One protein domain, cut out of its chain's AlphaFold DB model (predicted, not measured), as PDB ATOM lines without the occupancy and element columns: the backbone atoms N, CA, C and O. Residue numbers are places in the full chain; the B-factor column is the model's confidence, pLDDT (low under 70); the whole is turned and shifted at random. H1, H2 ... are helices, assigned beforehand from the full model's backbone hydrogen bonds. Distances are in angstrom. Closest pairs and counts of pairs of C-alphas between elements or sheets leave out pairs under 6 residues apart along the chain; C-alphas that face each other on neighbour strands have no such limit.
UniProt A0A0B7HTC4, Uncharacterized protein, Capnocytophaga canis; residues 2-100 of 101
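What this domain is: This is residues 2 to 100 of the 101 residues of an uncharacterized protein of Capnocytophaga canis (UniProt A0A0B7HTC4). Two long helices, H2 and H3, meet at one corner as a V, and H5 runs through the mouth of that V, crossing both. Short H1 packs on the early part of H5 near H2, short H4 packs on H5 too, and the low-confidence end with H6 touches no other helix. The printed part has 99 residues with six named helices, H1 to H6 in chain order, and no named strand; the class is all helix. It is compact, with a radius of gyration of the C-alphas of 13.4 A and spans of 39 by 37 by 24 A.

How they stand to each other: Start at the longest helix, H2, residues 24 to 42. H5, residues 74 to 86, touches it at residues 29 to 36 alone; the closest C-alphas, those of Gly 32 and Val 83, are 5.1 A apart, and the lines stand at 71 degrees, only just about perpendicular. H5 is the hub, touching four helices. With residues 78 to 82 alone it touches H3, residues 46 to 59, about perpendicular at 86 degrees; the closest C-alphas, Leu 51 and Val 78, are 5.8 A apart. H2 and H3 only just touch, and only at the corner, with 3 pairs of C-alphas within 8 A, the closest being Cys 40 and Tyr 46 at 5.3 A; they run opposite ways at a steep tilt of 60 degrees. H1, residues 2 to 7, touches H5 at residues 75 to 79 alone, with the C-alphas of Ser 7 and Glu 76 closest at 5.5 A. H1 and H2 are close but not clearly touching, at a shallow tilt of 20 degrees, opposite ways; their closest C-alphas, Tyr 5 and Cys 37, are 7.0 A apart. H4, residues 65 to 68, touches H5, with the C-alphas of Leu 67 and Lys 77 closest at 5.5 A. H6, residues 95 to 98, is apart from H5. The helix packing is mostly crossed, with no shallow tilt among the three pairs H1 and H5, H2 and H5, H3 and H5. In H1, H2, H3 and H5 every O i to N i+4 pair is within hydrogen-bond range; H4 and H6 are too short for such a pair.

Where its parts are: Find C-alpha 24 at (202.941, -64.426, 291.514); from there H2 runs 27.0 A to C-alpha 42 at (201.158, -57.577, 265.407). H3 covers 20.1 A and H5 18.2 A. H1 begins at C-alpha 2, and H6 ends at C-alpha 98 at (193.408, -78.952, 293.774).

The domain as a whole: The two C-alphas farthest apart, those of Val 42 and Lys 100, are 40.4 A apart. The printed part has no cut. Look to residues 8 to 23 for the long link, from H1 to H2. The mean pLDDT of the printed part is 86.8; residues 89 to 90 and 92 to 100 are under 70.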
ATOM      1  N   GLU A   2     189.435 -55.509 269.918       74.81
ATOM      2  CA  GLU A   2     188.660 -55.112 271.111       74.81
ATOM      3  C   GLU A   2     187.986 -56.282 271.856       74.81
ATOM      4  O   GLU A   2     187.996 -56.313 273.083       74.81
ATOM      5  N   ARG A   3     187.484 -57.290 271.126       81.00
ATOM      6  CA  ARG A   3     186.908 -58.509 271.725       81.00
ATOM      7  C   ARG A   3     187.897 -59.298 272.593       81.00
ATOM      8  O   ARG A   3     187.510 -59.785 273.640       81.00
ATOM      9  N   ILE A   4     189.167 -59.377 272.186       84.75
ATOM     10  CA  ILE A   4     190.199 -60.164 272.883       84.75
ATOM     11  C   ILE A   4     190.522 -59.498 274.219       84.75
ATOM     12  O   ILE A   4     190.508 -60.148 275.256       84.75
ATOM     13  N   TYR A   5     190.702 -58.177 274.196       86.00
ATOM     14  CA  TYR A   5     190.928 -57.376 275.396       86.00
ATOM     15  C   TYR A   5     189.779 -57.455 276.402       86.00
ATOM     16  O   TYR A   5     190.018 -57.449 277.607       86.00
ATOM     17  N   LYS A   6     188.532 -57.536 275.924       89.69
ATOM     18  CA  LYS A   6     187.360 -57.713 276.796       89.69
ATOM     19  C   LYS A   6     187.351 -59.082 277.484       89.69
ATOM     20  O   LYS A   6     186.868 -59.169 278.607       89.69
ATOM     21  N   SER A   7     187.915 -60.105 276.843       91.81
ATOM     22  CA  SER A   7     188.034 -61.464 277.385       91.81
ATOM     23  C   SER A   7     189.260 -61.677 278.282       91.81
ATOM     24  O   SER A   7     189.315 -62.672 278.996       91.81
ATOM     25  N   CYS A   8     190.234 -60.763 278.294       91.88
ATOM     26  CA  CYS A   8     191.337 -60.794 279.258       91.88
ATOM     27  C   CYS A   8     190.802 -60.566 280.673       91.88
ATOM     28  O   CYS A   8     190.073 -59.601 280.916       91.88
ATOM     29  N   LYS A   9     191.168 -61.417 281.633       91.81
ATOM     30  CA  LYS A   9     190.732 -61.292 283.028       91.81
ATOM     31  C   LYS A   9     191.667 -60.398 283.838       91.81
ATOM     32  O   LYS A   9     191.189 -59.650 284.690       91.81
ATOM     33  N   TYR A  10     192.962 -60.453 283.555       92.81
ATOM     34  CA  TYR A  10     194.022 -59.816 284.330       92.81
ATOM     35  C   TYR A  10     194.600 -58.590 283.624       92.81
ATOM     36  O   TYR A  10     194.749 -57.559 284.268       92.81
ATOM     37  N   TYR A  11     194.883 -58.662 282.324       94.50
ATOM     38  CA  TYR A  11     195.443 -57.560 281.548       94.50
ATOM     39  C   TYR A  11     194.354 -56.644 280.982       94.50
ATOM     40  O   TYR A  11     193.533 -57.059 280.162       94.50
ATOM     41  N   LYS A  12     194.364 -55.366 281.379       92.50
ATOM     42  CA  LYS A  12     193.405 -54.328 280.960       92.50
ATOM     43  C   LYS A  12     194.083 -53.167 280.227       92.50
ATOM     44  O   LYS A  12     193.596 -52.040 280.270       92.50
ATOM     45  N   LYS A  13     195.174 -53.449 279.504       90.12
ATOM     46  CA  LYS A  13     196.023 -52.462 278.803       90.12
ATOM     47  C   LYS A  13     196.823 -51.542 279.728       90.12
ATOM     48  O   LYS A  13     197.288 -50.487 279.294       90.12
ATOM     49  N   GLU A  14     197.018 -51.923 280.987       92.88
ATOM     50  CA  GLU A  14     197.904 -51.177 281.874       92.88
ATOM     51  C   GLU A  14     199.355 -51.258 281.384       92.88
ATOM     52  O   GLU A  14     199.792 -52.256 280.808       92.88
ATOM     53  N   LYS A  15     200.138 -50.203 281.626       90.56
ATOM     54  CA  LYS A  15     201.565 -50.193 281.260       90.56
ATOM     55  C   LYS A  15     202.405 -51.114 282.147       90.56
ATOM     56  O   LYS A  15     203.441 -51.597 281.703       90.56
ATOM     57  N   GLN A  16     201.982 -51.319 283.391       92.50
ATOM     58  CA  GLN A  16     202.711 -52.076 284.404       92.50
ATOM     59  C   GLN A  16     201.791 -53.108 285.050       92.50
ATOM     60  O   GLN A  16     200.584 -52.887 285.145       92.50
ATOM     61  N   ASN A  17     202.376 -54.225 285.482       92.25
ATOM     62  CA  ASN A  17     201.646 -55.316 286.108       92.25
ATOM     63  C   ASN A  17     201.245 -54.931 287.544       92.25
ATOM     64  O   ASN A  17     202.133 -54.788 288.385       92.25
ATOM     65  N   PRO A  18     199.943 -54.799 287.859       92.69
ATOM     66  CA  PRO A  18     199.501 -54.411 289.198       92.69
ATOM     67  C   PRO A  18     199.707 -55.520 290.244       92.69
ATOM     68  O   PRO A  18     199.581 -55.272 291.440       92.69
ATOM     69  N   PHE A  19     200.013 -56.748 289.815       91.38
ATOM     70  CA  PHE A  19     200.156 -57.909 290.692       91.38
ATOM     71  C   PHE A  19     201.606 -58.237 291.062       91.38
ATOM     72  O   PHE A  19     201.813 -59.140 291.873       91.38
ATOM     73  N   ILE A  20     202.585 -57.514 290.501       89.12
ATOM     74  CA  ILE A  20     204.009 -57.889 290.517       89.12
ATOM     75  C   ILE A  20     204.562 -58.160 291.926       89.12
ATOM     76  O   ILE A  20     205.297 -59.127 292.114       89.12
ATOM     77  N   ASP A  21     204.121 -57.384 292.920       88.06
ATOM     78  CA  ASP A  21     204.569 -57.500 294.314       88.06
ATOM     79  C   ASP A  21     203.577 -58.242 295.228       88.06
ATOM     80  O   ASP A  21     203.873 -58.480 296.398       88.06
ATOM     81  N   SER A  22     202.390 -58.606 294.728       87.25
ATOM     82  CA  SER A  22     201.292 -59.126 295.561       87.25
ATOM     83  C   SER A  22     200.909 -60.576 295.273       87.25
ATOM     84  O   SER A  22     200.539 -61.298 296.197       87.25
ATOM     85  N   ASP A  23     200.980 -61.028 294.019       89.44
ATOM     86  CA  ASP A  23     200.495 -62.354 293.634       89.44
ATOM     87  C   ASP A  23     201.229 -62.865 292.387       89.44
ATOM     88  O   ASP A  23     200.990 -62.427 291.256       89.44
ATOM     89  N   LYS A  24     202.128 -63.836 292.590       87.38
ATOM     90  CA  LYS A  24     202.941 -64.426 291.514       87.38
ATOM     91  C   LYS A  24     202.094 -65.130 290.454       87.38
ATOM     92  O   LYS A  24     202.467 -65.127 289.283       87.38
ATOM     93  N   LEU A  25     200.965 -65.728 290.839       88.12
ATOM     94  CA  LEU A  25     200.101 -66.435 289.898       88.12
ATOM     95  C   LEU A  25     199.353 -65.435 289.017       88.12
ATOM     96  O   LEU A  25     199.386 -65.548 287.792       88.12
ATOM     97  N   LYS A  26     198.743 -64.409 289.620       90.44
ATOM     98  CA  LYS A  26     198.092 -63.330 288.860       90.44
ATOM     99  C   LYS A  26     199.083 -62.560 287.998       90.44
ATOM    100  O   LYS A  26     198.735 -62.185 286.884       90.44
ATOM    101  N   THR A  27     200.321 -62.399 288.467       92.06
ATOM    102  CA  THR A  27     201.415 -61.810 287.684       92.06
ATOM    103  C   THR A  27     201.623 -62.583 286.385       92.06
ATOM    104  O   THR A  27     201.601 -61.985 285.313       92.06
ATOM    105  N   ARG A  28     201.721 -63.915 286.462       90.75
ATOM    106  CA  ARG A  28     201.896 -64.783 285.290       90.75
ATOM    107  C   ARG A  28     200.696 -64.778 284.348       90.75
ATOM    108  O   ARG A  28     200.888 -64.753 283.135       90.75
ATOM    109  N   PHE A  29     199.473 -64.772 284.880       92.50
ATOM    110  CA  PHE A  29     198.285 -64.612 284.040       92.50
ATOM    111  C   PHE A  29     198.294 -63.272 283.300       92.50
ATOM    112  O   PHE A  29     198.076 -63.243 282.092       92.50
ATOM    113  N   TRP A  30     198.582 -62.177 284.007       94.69
ATOM    114  CA  TRP A  30     198.656 -60.840 283.421       94.69
ATOM    115  C   TRP A  30     199.708 -60.773 282.306       94.69
ATOM    116  O   TRP A  30     199.420 -60.282 281.218       94.69
ATOM    117  N   GLU A  31     200.904 -61.322 282.539       94.06
ATOM    118  CA  GLU A  31     201.978 -61.369 281.539       94.06
ATOM    119  C   GLU A  31     201.581 -62.185 280.308       94.06
ATOM    120  O   GLU A  31     201.767 -61.735 279.178       94.06
ATOM    121  N   GLY A  32     200.994 -63.365 280.517       94.38
ATOM    122  CA  GLY A  32     200.543 -64.220 279.428       94.38
ATOM    123  C   GLY A  32     199.440 -63.565 278.589       94.38
ATOM    124  O   GLY A  32     199.514 -63.573 277.361       94.38
ATOM    125  N   GLU A  33     198.455 -62.931 279.228       95.44
ATOM    126  CA  GLU A  33     197.411 -62.177 278.526       95.44
ATOM    127  C   GLU A  33     197.981 -60.981 277.751       95.44
ATOM    128  O   GLU A  33     197.595 -60.762 276.600       95.44
ATOM    129  N   LYS A  34     198.935 -60.241 278.332       95.50
ATOM    130  CA  LYS A  34     199.626 -59.142 277.646       95.50
ATOM    131  C   LYS A  34     200.350 -59.623 276.395       95.50
ATOM    132  O   LYS A  34     200.111 -59.081 275.319       95.50
ATOM    133  N   ILE A  35     201.163 -60.672 276.510       95.38
ATOM    134  CA  ILE A  35     201.891 -61.246 275.371       95.38
ATOM    135  C   ILE A  35     200.911 -61.729 274.294       95.38
ATOM    136  O   ILE A  35     201.142 -61.513 273.104       95.38
ATOM    137  N   PHE A  36     199.808 -62.376 274.682       95.62
ATOM    138  CA  PHE A  36     198.796 -62.827 273.728       95.62
ATOM    139  C   PHE A  36     198.183 -61.662 272.946       95.62
ATOM    140  O   PHE A  36     198.078 -61.722 271.717       95.62
ATOM    141  N   CYS A  37     197.800 -60.599 273.653       94.50
ATOM    142  CA  CYS A  37     197.247 -59.392 273.058       94.50
ATOM    143  C   CYS A  37     198.243 -58.719 272.112       94.50
ATOM    144  O   CYS A  37     197.885 -58.462 270.965       94.50
ATOM    145  N   GLU A  38     199.496 -58.531 272.532       94.31
ATOM    146  CA  GLU A  38     200.562 -57.959 271.696       94.31
ATOM    147  C   GLU A  38     200.773 -58.776 270.412       94.31
ATOM    148  O   GLU A  38     200.859 -58.225 269.315       94.31
ATOM    149  N   LYS A  39     200.772 -60.113 270.507       94.50
ATOM    150  CA  LYS A  39     200.876 -60.979 269.322       94.50
ATOM    151  C   LYS A  39     199.683 -60.851 268.381       94.50
ATOM    152  O   LYS A  39     199.870 -60.901 267.168       94.50
ATOM    153  N   CYS A  40     198.475 -60.690 268.916       93.12
ATOM    154  CA  CYS A  40     197.280 -60.467 268.106       93.12
ATOM    155  C   CYS A  40     197.260 -59.076 267.452       93.12
ATOM    156  O   CYS A  40     196.686 -58.938 266.375       93.12
ATOM    157  N   GLU A  41     197.880 -58.063 268.067       91.81
ATOM    158  CA  GLU A  41     198.033 -56.729 267.465       91.81
ATOM    159  C   GLU A  41     199.026 -56.737 266.307       91.81
ATOM    160  O   GLU A  41     198.764 -56.140 265.268       91.81
ATOM    161  N   VAL A  42     200.145 -57.447 266.464       93.44
ATOM    162  CA  VAL A  42     201.158 -57.577 265.407       93.44
ATOM    163  C   VAL A  42     200.673 -58.490 264.277       93.44
ATOM    164  O   VAL A  42     200.999 -58.270 263.112       93.44
ATOM    165  N   ASN A  43     199.903 -59.531 264.602       93.00
ATOM    166  CA  ASN A  43     199.395 -60.498 263.638       93.00
ATOM    167  C   ASN A  43     197.915 -60.799 263.892       93.00
ATOM    168  O   ASN A  43     197.561 -61.629 264.730       93.00
ATOM    169  N   GLU A  44     197.046 -60.209 263.073       88.12
ATOM    170  CA  GLU A  44     195.590 -60.374 263.171       88.12
ATOM    171  C   GLU A  44     195.125 -61.835 263.027       88.12
ATOM    172  O   GLU A  44     194.060 -62.213 263.520       88.12
ATOM    173  N   LYS A  45     195.929 -62.692 262.380       92.69
ATOM    174  CA  LYS A  45     195.636 -64.127 262.228       92.69
ATOM    175  C   LYS A  45     196.039 -64.944 263.454       92.69
ATOM    176  O   LYS A  45     195.635 -66.103 263.542       92.69
ATOM    177  N   TYR A  46     196.801 -64.381 264.393       94.38
ATOM    178  CA  TYR A  46     197.335 -65.110 265.546       94.38
ATOM    179  C   TYR A  46     196.228 -65.739 266.395       94.38
ATOM    180  O   TYR A  46     196.318 -66.912 266.750       94.38
ATOM    181  N   TYR A  47     195.130 -65.011 266.623       94.69
ATOM    182  CA  TYR A  47     193.954 -65.555 267.304       94.69
ATOM    183  C   TYR A  47     193.404 -66.806 266.603       94.69
ATOM    184  O   TYR A  47     193.156 -67.820 267.247       94.69
ATOM    185  N   ASN A  48     193.251 -66.763 265.274       95.12
ATOM    186  CA  ASN A  48     192.714 -67.888 264.505       95.12
ATOM    187  C   ASN A  48     193.665 -69.093 264.506       95.12
ATOM    188  O   ASN A  48     193.204 -70.233 264.533       95.12
ATOM    189  N   ILE A  49     194.979 -68.849 264.503       95.69
ATOM    190  CA  ILE A  49     195.992 -69.901 264.658       95.69
ATOM    191  C   ILE A  49     195.814 -70.580 266.018       95.69
ATOM    192  O   ILE A  49     195.657 -71.794 266.079       95.69
ATOM    193  N   MET A  50     195.746 -69.801 267.098       96.06
ATOM    194  CA  MET A  50     195.594 -70.341 268.450       96.06
ATOM    195  C   MET A  50     194.254 -71.052 268.663       96.06
ATOM    196  O   MET A  50     194.212 -72.093 269.313       96.06
ATOM    197  N   LEU A  51     193.172 -70.556 268.061       96.25
ATOM    198  CA  LEU A  51     191.878 -71.237 268.047       96.25
ATOM    199  C   LEU A  51     191.955 -72.597 267.339       96.25
ATOM    200  O   LEU A  51     191.404 -73.585 267.825       96.25
ATOM    201  N   LYS A  52     192.657 -72.671 266.202       97.25
ATOM    202  CA  LYS A  52     192.874 -73.936 265.493       97.25
ATOM    203  C   LYS A  52     193.673 -74.922 266.350       97.25
ATOM    204  O   LYS A  52     193.286 -76.085 266.436       97.25
ATOM    205  N   GLU A  53     194.732 -74.461 267.010       95.69
ATOM    206  CA  GLU A  53     195.545 -75.284 267.916       95.69
ATOM    207  C   GLU A  53     194.750 -75.787 269.131       95.69
ATOM    208  O   GLU A  53     194.866 -76.959 269.502       95.69
ATOM    209  N   LEU A  54     193.889 -74.943 269.713       95.50
ATOM    210  CA  LEU A  54     192.976 -75.344 270.784       95.50
ATOM    211  C   LEU A  54     192.045 -76.465 270.307       95.50
ATOM    212  O   LEU A  54     191.976 -77.514 270.942       95.50
ATOM    213  N   ASN A  55     191.381 -76.287 269.163       95.81
ATOM    214  CA  ASN A  55     190.470 -77.296 268.616       95.81
ATOM    215  C   ASN A  55     191.185 -78.622 268.315       95.81
ATOM    216  O   ASN A  55     190.668 -79.690 268.639       95.81
ATOM    217  N   LEU A  56     192.396 -78.572 267.750       95.50
ATOM    218  CA  LEU A  56     193.217 -79.767 267.535       95.50
ATOM    219  C   LEU A  56     193.585 -80.451 268.854       95.50
ATOM    220  O   LEU A  56     193.587 -81.678 268.925       95.50
ATOM    221  N   SER A  57     193.880 -79.677 269.897       93.12
ATOM    222  CA  SER A  57     194.210 -80.211 271.218       93.12
ATOM    223  C   SER A  57     192.996 -80.833 271.907       93.12
ATOM    224  O   SER A  57     193.144 -81.879 272.534       93.12
ATOM    225  N   ILE A  58     191.798 -80.267 271.722       92.38
ATOM    226  CA  ILE A  58     190.523 -80.856 272.163       92.38
ATOM    227  C   ILE A  58     190.293 -82.202 271.471       92.38
ATOM    228  O   ILE A  58     190.077 -83.202 272.147       92.38
ATOM    229  N   ILE A  59     190.407 -82.254 270.139       94.00
ATOM    230  CA  ILE A  59     190.214 -83.490 269.358       94.00
ATOM    231  C   ILE A  59     191.212 -84.577 269.781       94.00
ATOM    232  O   ILE A  59     190.856 -85.749 269.860       94.00
ATOM    233  N   LYS A  60     192.462 -84.194 270.069       92.25
ATOM    234  CA  LYS A  60     193.517 -85.113 270.518       92.25
ATOM    235  C   LYS A  60     193.403 -85.525 271.992       92.25
ATOM    236  O   LYS A  60     194.201 -86.346 272.425       92.25
ATOM    237  N   GLY A  61     192.476 -84.952 272.765       87.31
ATOM    238  CA  GLY A  61     192.364 -85.209 274.205       87.31
ATOM    239  C   GLY A  61     193.522 -84.637 275.036       87.31
ATOM    240  O   GLY A  61     193.791 -85.123 276.127       87.31
ATOM    241  N   ASN A  62     194.215 -83.612 274.532       86.00
ATOM    242  CA  ASN A  62     195.387 -82.997 275.173       86.00
ATOM    243  C   ASN A  62     195.039 -81.838 276.122       86.00
ATOM    244  O   ASN A  62     195.944 -81.181 276.634       86.00
ATOM    245  N   VAL A  63     193.754 -81.537 276.305       86.62
ATOM    246  CA  VAL A  63     193.263 -80.479 277.198       86.62
ATOM    247  C   VAL A  63     192.155 -81.028 278.086       86.62
ATOM    248  O   VAL A  63     191.390 -81.895 277.666       86.62
ATOM    249  N   THR A  64     192.053 -80.505 279.305       83.31
ATOM    250  CA  THR A  64     191.095 -80.957 280.323       83.31
ATOM    251  C   THR A  64     190.395 -79.780 281.010       83.31
ATOM    252  O   THR A  64     190.709 -78.610 280.769       83.31
ATOM    253  N   GLY A  65     189.383 -80.114 281.817       83.94
ATOM    254  CA  GLY A  65     188.682 -79.221 282.744       83.94
ATOM    255  C   GLY A  65     188.227 -77.892 282.144       83.94
ATOM    256  O   GLY A  65     187.345 -77.888 281.282       83.94
ATOM    257  N   LYS A  66     188.771 -76.753 282.608       85.12
ATOM    258  CA  LYS A  66     188.245 -75.416 282.230       85.12
ATOM    259  C   LYS A  66     188.219 -75.177 280.715       85.12
ATOM    260  O   LYS A  66     187.278 -74.555 280.223       85.12
ATOM    261  N   LEU A  67     189.179 -75.726 279.967       87.81
ATOM    262  CA  LEU A  67     189.241 -75.592 278.505       87.81
ATOM    263  C   LEU A  67     188.115 -76.353 277.783       87.81
ATOM    264  O   LEU A  67     187.702 -75.961 276.691       87.81
ATOM    265  N   LEU A  68     187.562 -77.394 278.410       89.25
ATOM    266  CA  LEU A  68     186.420 -78.154 277.897       89.25
ATOM    267  C   LEU A  68     185.071 -77.599 278.377       89.25
ATOM    268  O   LEU A  68     184.035 -77.962 277.821       89.25
ATOM    269  N   SER A  69     185.057 -76.695 279.363       88.81
ATOM    270  CA  SER A  69     183.815 -76.214 279.976       88.81
ATOM    271  C   SER A  69     182.907 -75.503 278.963       88.81
ATOM    272  O   SER A  69     183.338 -74.517 278.363       88.81
ATOM    273  N   PRO A  70     181.642 -75.914 278.777       87.56
ATOM    274  CA  PRO A  70     180.725 -75.235 277.860       87.56
ATOM    275  C   PRO A  70     180.336 -73.825 278.337       87.56
ATOM    276  O   PRO A  70     179.886 -73.021 277.530       87.56
ATOM    277  N   SER A  71     180.532 -73.509 279.623       89.81
ATOM    278  CA  SER A  71     180.210 -72.196 280.200       89.81
ATOM    279  C   SER A  71     181.272 -71.121 279.962       89.81
ATOM    280  O   SER A  71     180.994 -69.945 280.183       89.81
ATOM    281  N   MET A  72     182.482 -71.499 279.539       88.88
ATOM    282  CA  MET A  72     183.560 -70.546 279.276       88.88
ATOM    283  C   MET A  72     183.502 -70.076 277.812       88.88
ATOM    284  O   MET A  72     183.518 -70.927 276.913       88.88
ATOM    285  N   PRO A  73     183.468 -68.756 277.547       91.75
ATOM    286  CA  PRO A  73     183.538 -68.210 276.193       91.75
ATOM    287  C   PRO A  73     184.764 -68.709 275.422       91.75
ATOM    288  O   PRO A  73     185.830 -68.937 275.999       91.75
ATOM    289  N   ILE A  74     184.635 -68.869 274.103       92.94
ATOM    290  CA  ILE A  74     185.720 -69.421 273.283       92.94
ATOM    291  C   ILE A  74     186.965 -68.527 273.301       92.94
ATOM    292  O   ILE A  74     188.079 -69.038 273.368       92.94
ATOM    293  N   GLU A  75     186.795 -67.207 273.322       93.06
ATOM    294  CA  GLU A  75     187.894 -66.251 273.423       93.06
ATOM    295  C   GLU A  75     188.693 -66.449 274.718       93.06
ATOM    296  O   GLU A  75     189.923 -66.497 274.679       93.06
ATOM    297  N   GLU A  76     188.003 -66.627 275.849       92.88
ATOM    298  CA  GLU A  76     188.636 -66.894 277.144       92.88
ATOM    299  C   GLU A  76     189.394 -68.222 277.129       92.88
ATOM    300  O   GLU A  76     190.523 -68.290 277.614       92.88
ATOM    301  N   LYS A  77     188.829 -69.262 276.502       94.12
ATOM    302  CA  LYS A  77     189.517 -70.550 276.336       94.12
ATOM    303  C   LYS A  77     190.793 -70.421 275.517       94.12
ATOM    304  O   LYS A  77     191.800 -71.015 275.880       94.12
ATOM    305  N   VAL A  78     190.769 -69.662 274.420       95.25
ATOM    306  CA  VAL A  78     191.949 -69.458 273.564       95.25
ATOM    307  C   VAL A  78     193.051 -68.720 274.322       95.25
ATOM    308  O   VAL A  78     194.214 -69.117 274.245       95.25
ATOM    309  N   ILE A  79     192.690 -67.681 275.080       94.44
ATOM    310  CA  ILE A  79     193.630 -66.941 275.928       94.44
ATOM    311  C   ILE A  79     194.220 -67.876 276.988       94.44
ATOM    312  O   ILE A  79     195.439 -67.974 277.113       94.44
ATOM    313  N   LEU A  80     193.372 -68.611 277.709       92.81
ATOM    314  CA  LEU A  80     193.800 -69.535 278.754       92.81
ATOM    315  C   LEU A  80     194.720 -70.633 278.212       92.81
ATOM    316  O   LEU A  80     195.750 -70.930 278.808       92.81
ATOM    317  N   PHE A  81     194.376 -71.189 277.053       94.12
ATOM    318  CA  PHE A  81     195.179 -72.185 276.355       94.12
ATOM    319  C   PHE A  81     196.546 -71.636 275.939       94.12
ATOM    320  O   PHE A  81     197.556 -72.320 276.073       94.12
ATOM    321  N   PHE A  82     196.613 -70.384 275.476       94.75
ATOM    322  CA  PHE A  82     197.896 -69.737 275.214       94.75
ATOM    323  C   PHE A  82     198.737 -69.604 276.489       94.75
ATOM    324  O   PHE A  82     199.921 -69.935 276.462       94.75
ATOM    325  N   VAL A  83     198.141 -69.132 277.589       92.44
ATOM    326  CA  VAL A  83     198.841 -68.987 278.876       92.44
ATOM    327  C   VAL A  83     199.364 -70.342 279.357       92.44
ATOM    328  O   VAL A  83     200.501 -70.423 279.820       92.44
ATOM    329  N   ASP A  84     198.578 -71.406 279.189       90.12
ATOM    330  CA  ASP A  84     198.989 -72.774 279.499       90.12
ATOM    331  C   ASP A  84     200.218 -73.214 278.688       90.12
ATOM    332  O   ASP A  84     201.248 -73.593 279.251       90.12
ATOM    333  N   LEU A  85     200.151 -73.080 277.360       90.38
ATOM    334  CA  LEU A  85     201.254 -73.434 276.466       90.38
ATOM    335  C   LEU A  85     202.517 -72.612 276.738       90.38
ATOM    336  O   LEU A  85     203.620 -73.158 276.729       90.38
ATOM    337  N   TRP A  86     202.365 -71.312 276.992       89.88
ATOM    338  CA  TRP A  86     203.478 -70.407 277.268       89.88
ATOM    339  C   TRP A  86     204.254 -70.798 278.533       89.88
ATOM    340  O   TRP A  86     205.469 -70.626 278.579       89.88
ATOM    341  N   ASN A  87     203.581 -71.387 279.525       84.06
ATOM    342  CA  ASN A  87     204.204 -71.854 280.763       84.06
ATOM    343  C   ASN A  87     204.664 -73.324 280.718       84.06
ATOM    344  O   ASN A  87     205.041 -73.870 281.750       84.06
ATOM    345  N   GLY A  88     204.675 -73.964 279.543       79.62
ATOM    346  CA  GLY A  88     205.153 -75.342 279.390       79.62
ATOM    347  C   GLY A  88     204.094 -76.429 279.618       79.62
ATOM    348  O   GLY A  88     204.476 -77.588 279.775       79.62
ATOM    349  N   LYS A  89     202.798 -76.073 279.545       66.44
ATOM    350  CA  LYS A  89     201.621 -76.899 279.889       66.44
ATOM    351  C   LYS A  89     201.472 -77.139 281.394       66.44
ATOM    352  O   LYS A  89     202.457 -77.137 282.126       66.44
ATOM    353  N   TRP A  90     200.238 -77.399 281.832       67.12
ATOM    354  CA  TRP A  90     199.852 -77.593 283.241       67.12
ATOM    355  C   TRP A  90     199.920 -76.319 284.084       67.12
ATOM    356  O   TRP A  90     200.178 -76.360 285.291       67.12
ATOM    357  N   PHE A  91     199.678 -75.167 283.459       76.12
ATOM    358  CA  PHE A  91     199.595 -73.910 284.178       76.12
ATOM    359  C   PHE A  91     198.438 -73.960 285.190       76.12
ATOM    360  O   PHE A  91     197.360 -74.466 284.877       76.12
ATOM    361  N   PRO A  92     198.615 -73.435 286.412       67.50
ATOM    362  CA  PRO A  92     197.624 -73.587 287.462       67.50
ATOM    363  C   PRO A  92     196.412 -72.657 287.284       67.50
ATOM    364  O   PRO A  92     196.237 -71.660 287.981       67.50
ATOM    365  N   TYR A  93     195.518 -73.006 286.364       66.94
ATOM    366  CA  TYR A  93     194.192 -72.394 286.240       66.94
ATOM    367  C   TYR A  93     193.072 -73.246 286.842       66.94
ATOM    368  O   TYR A  93     191.921 -72.801 286.902       66.94
ATOM    369  N   GLU A  94     193.412 -74.433 287.344       61.22
ATOM    370  CA  GLU A  94     192.525 -75.357 288.060       61.22
ATOM    371  C   GLU A  94     192.825 -75.431 289.564       61.22
ATOM    372  O   GLU A  94     192.330 -76.327 290.230       61.22
ATOM    373  N   ILE A  95     193.606 -74.506 290.141       51.25
ATOM    374  CA  ILE A  95     193.961 -74.564 291.576       51.25
ATOM    375  C   ILE A  95     192.731 -74.566 292.505       51.25
ATOM    376  O   ILE A  95     192.789 -75.180 293.568       51.25
ATOM    377  N   ASP A  96     191.591 -74.007 292.085       48.03
ATOM    378  CA  ASP A  96     190.326 -74.140 292.832       48.03
ATOM    379  C   ASP A  96     189.825 -75.601 292.948       48.03
ATOM    380  O   ASP A  96     188.972 -75.897 293.783       48.03
ATOM    381  N   VAL A  97     190.330 -76.514 292.110       42.81
ATOM    382  CA  VAL A  97     190.047 -77.961 292.126       42.81
ATOM    383  C   VAL A  97     191.075 -78.723 292.971       42.81
ATOM    384  O   VAL A  97     190.713 -79.702 293.617       42.81
ATOM    385  N   ILE A  98     192.331 -78.267 293.031       40.72
ATOM    386  CA  ILE A  98     193.408 -78.952 293.774       40.72
ATOM    387  C   ILE A  98     193.389 -78.607 295.273       40.72
ATOM    388  O   ILE A  98     193.753 -79.446 296.087       40.72
ATOM    389  N   LEU A  99     192.909 -77.423 295.670       33.56
ATOM    390  CA  LEU A  99     192.816 -77.018 297.086       33.56
ATOM    391  C   LEU A  99     191.497 -77.418 297.778       33.56
ATOM    392  O   LEU A  99     191.199 -76.920 298.863       33.56
ATOM    393  N   LYS A 100     190.680 -78.285 297.161       33.50
ATOM    394  CA  LYS A 100     189.406 -78.771 297.729       33.50
ATOM    395  C   LYS A 100     189.454 -80.187 298.319       33.50
ATOM    396  O   LYS A 100     188.394 -80.704 298.670       33.50
TER     397      LYS A 100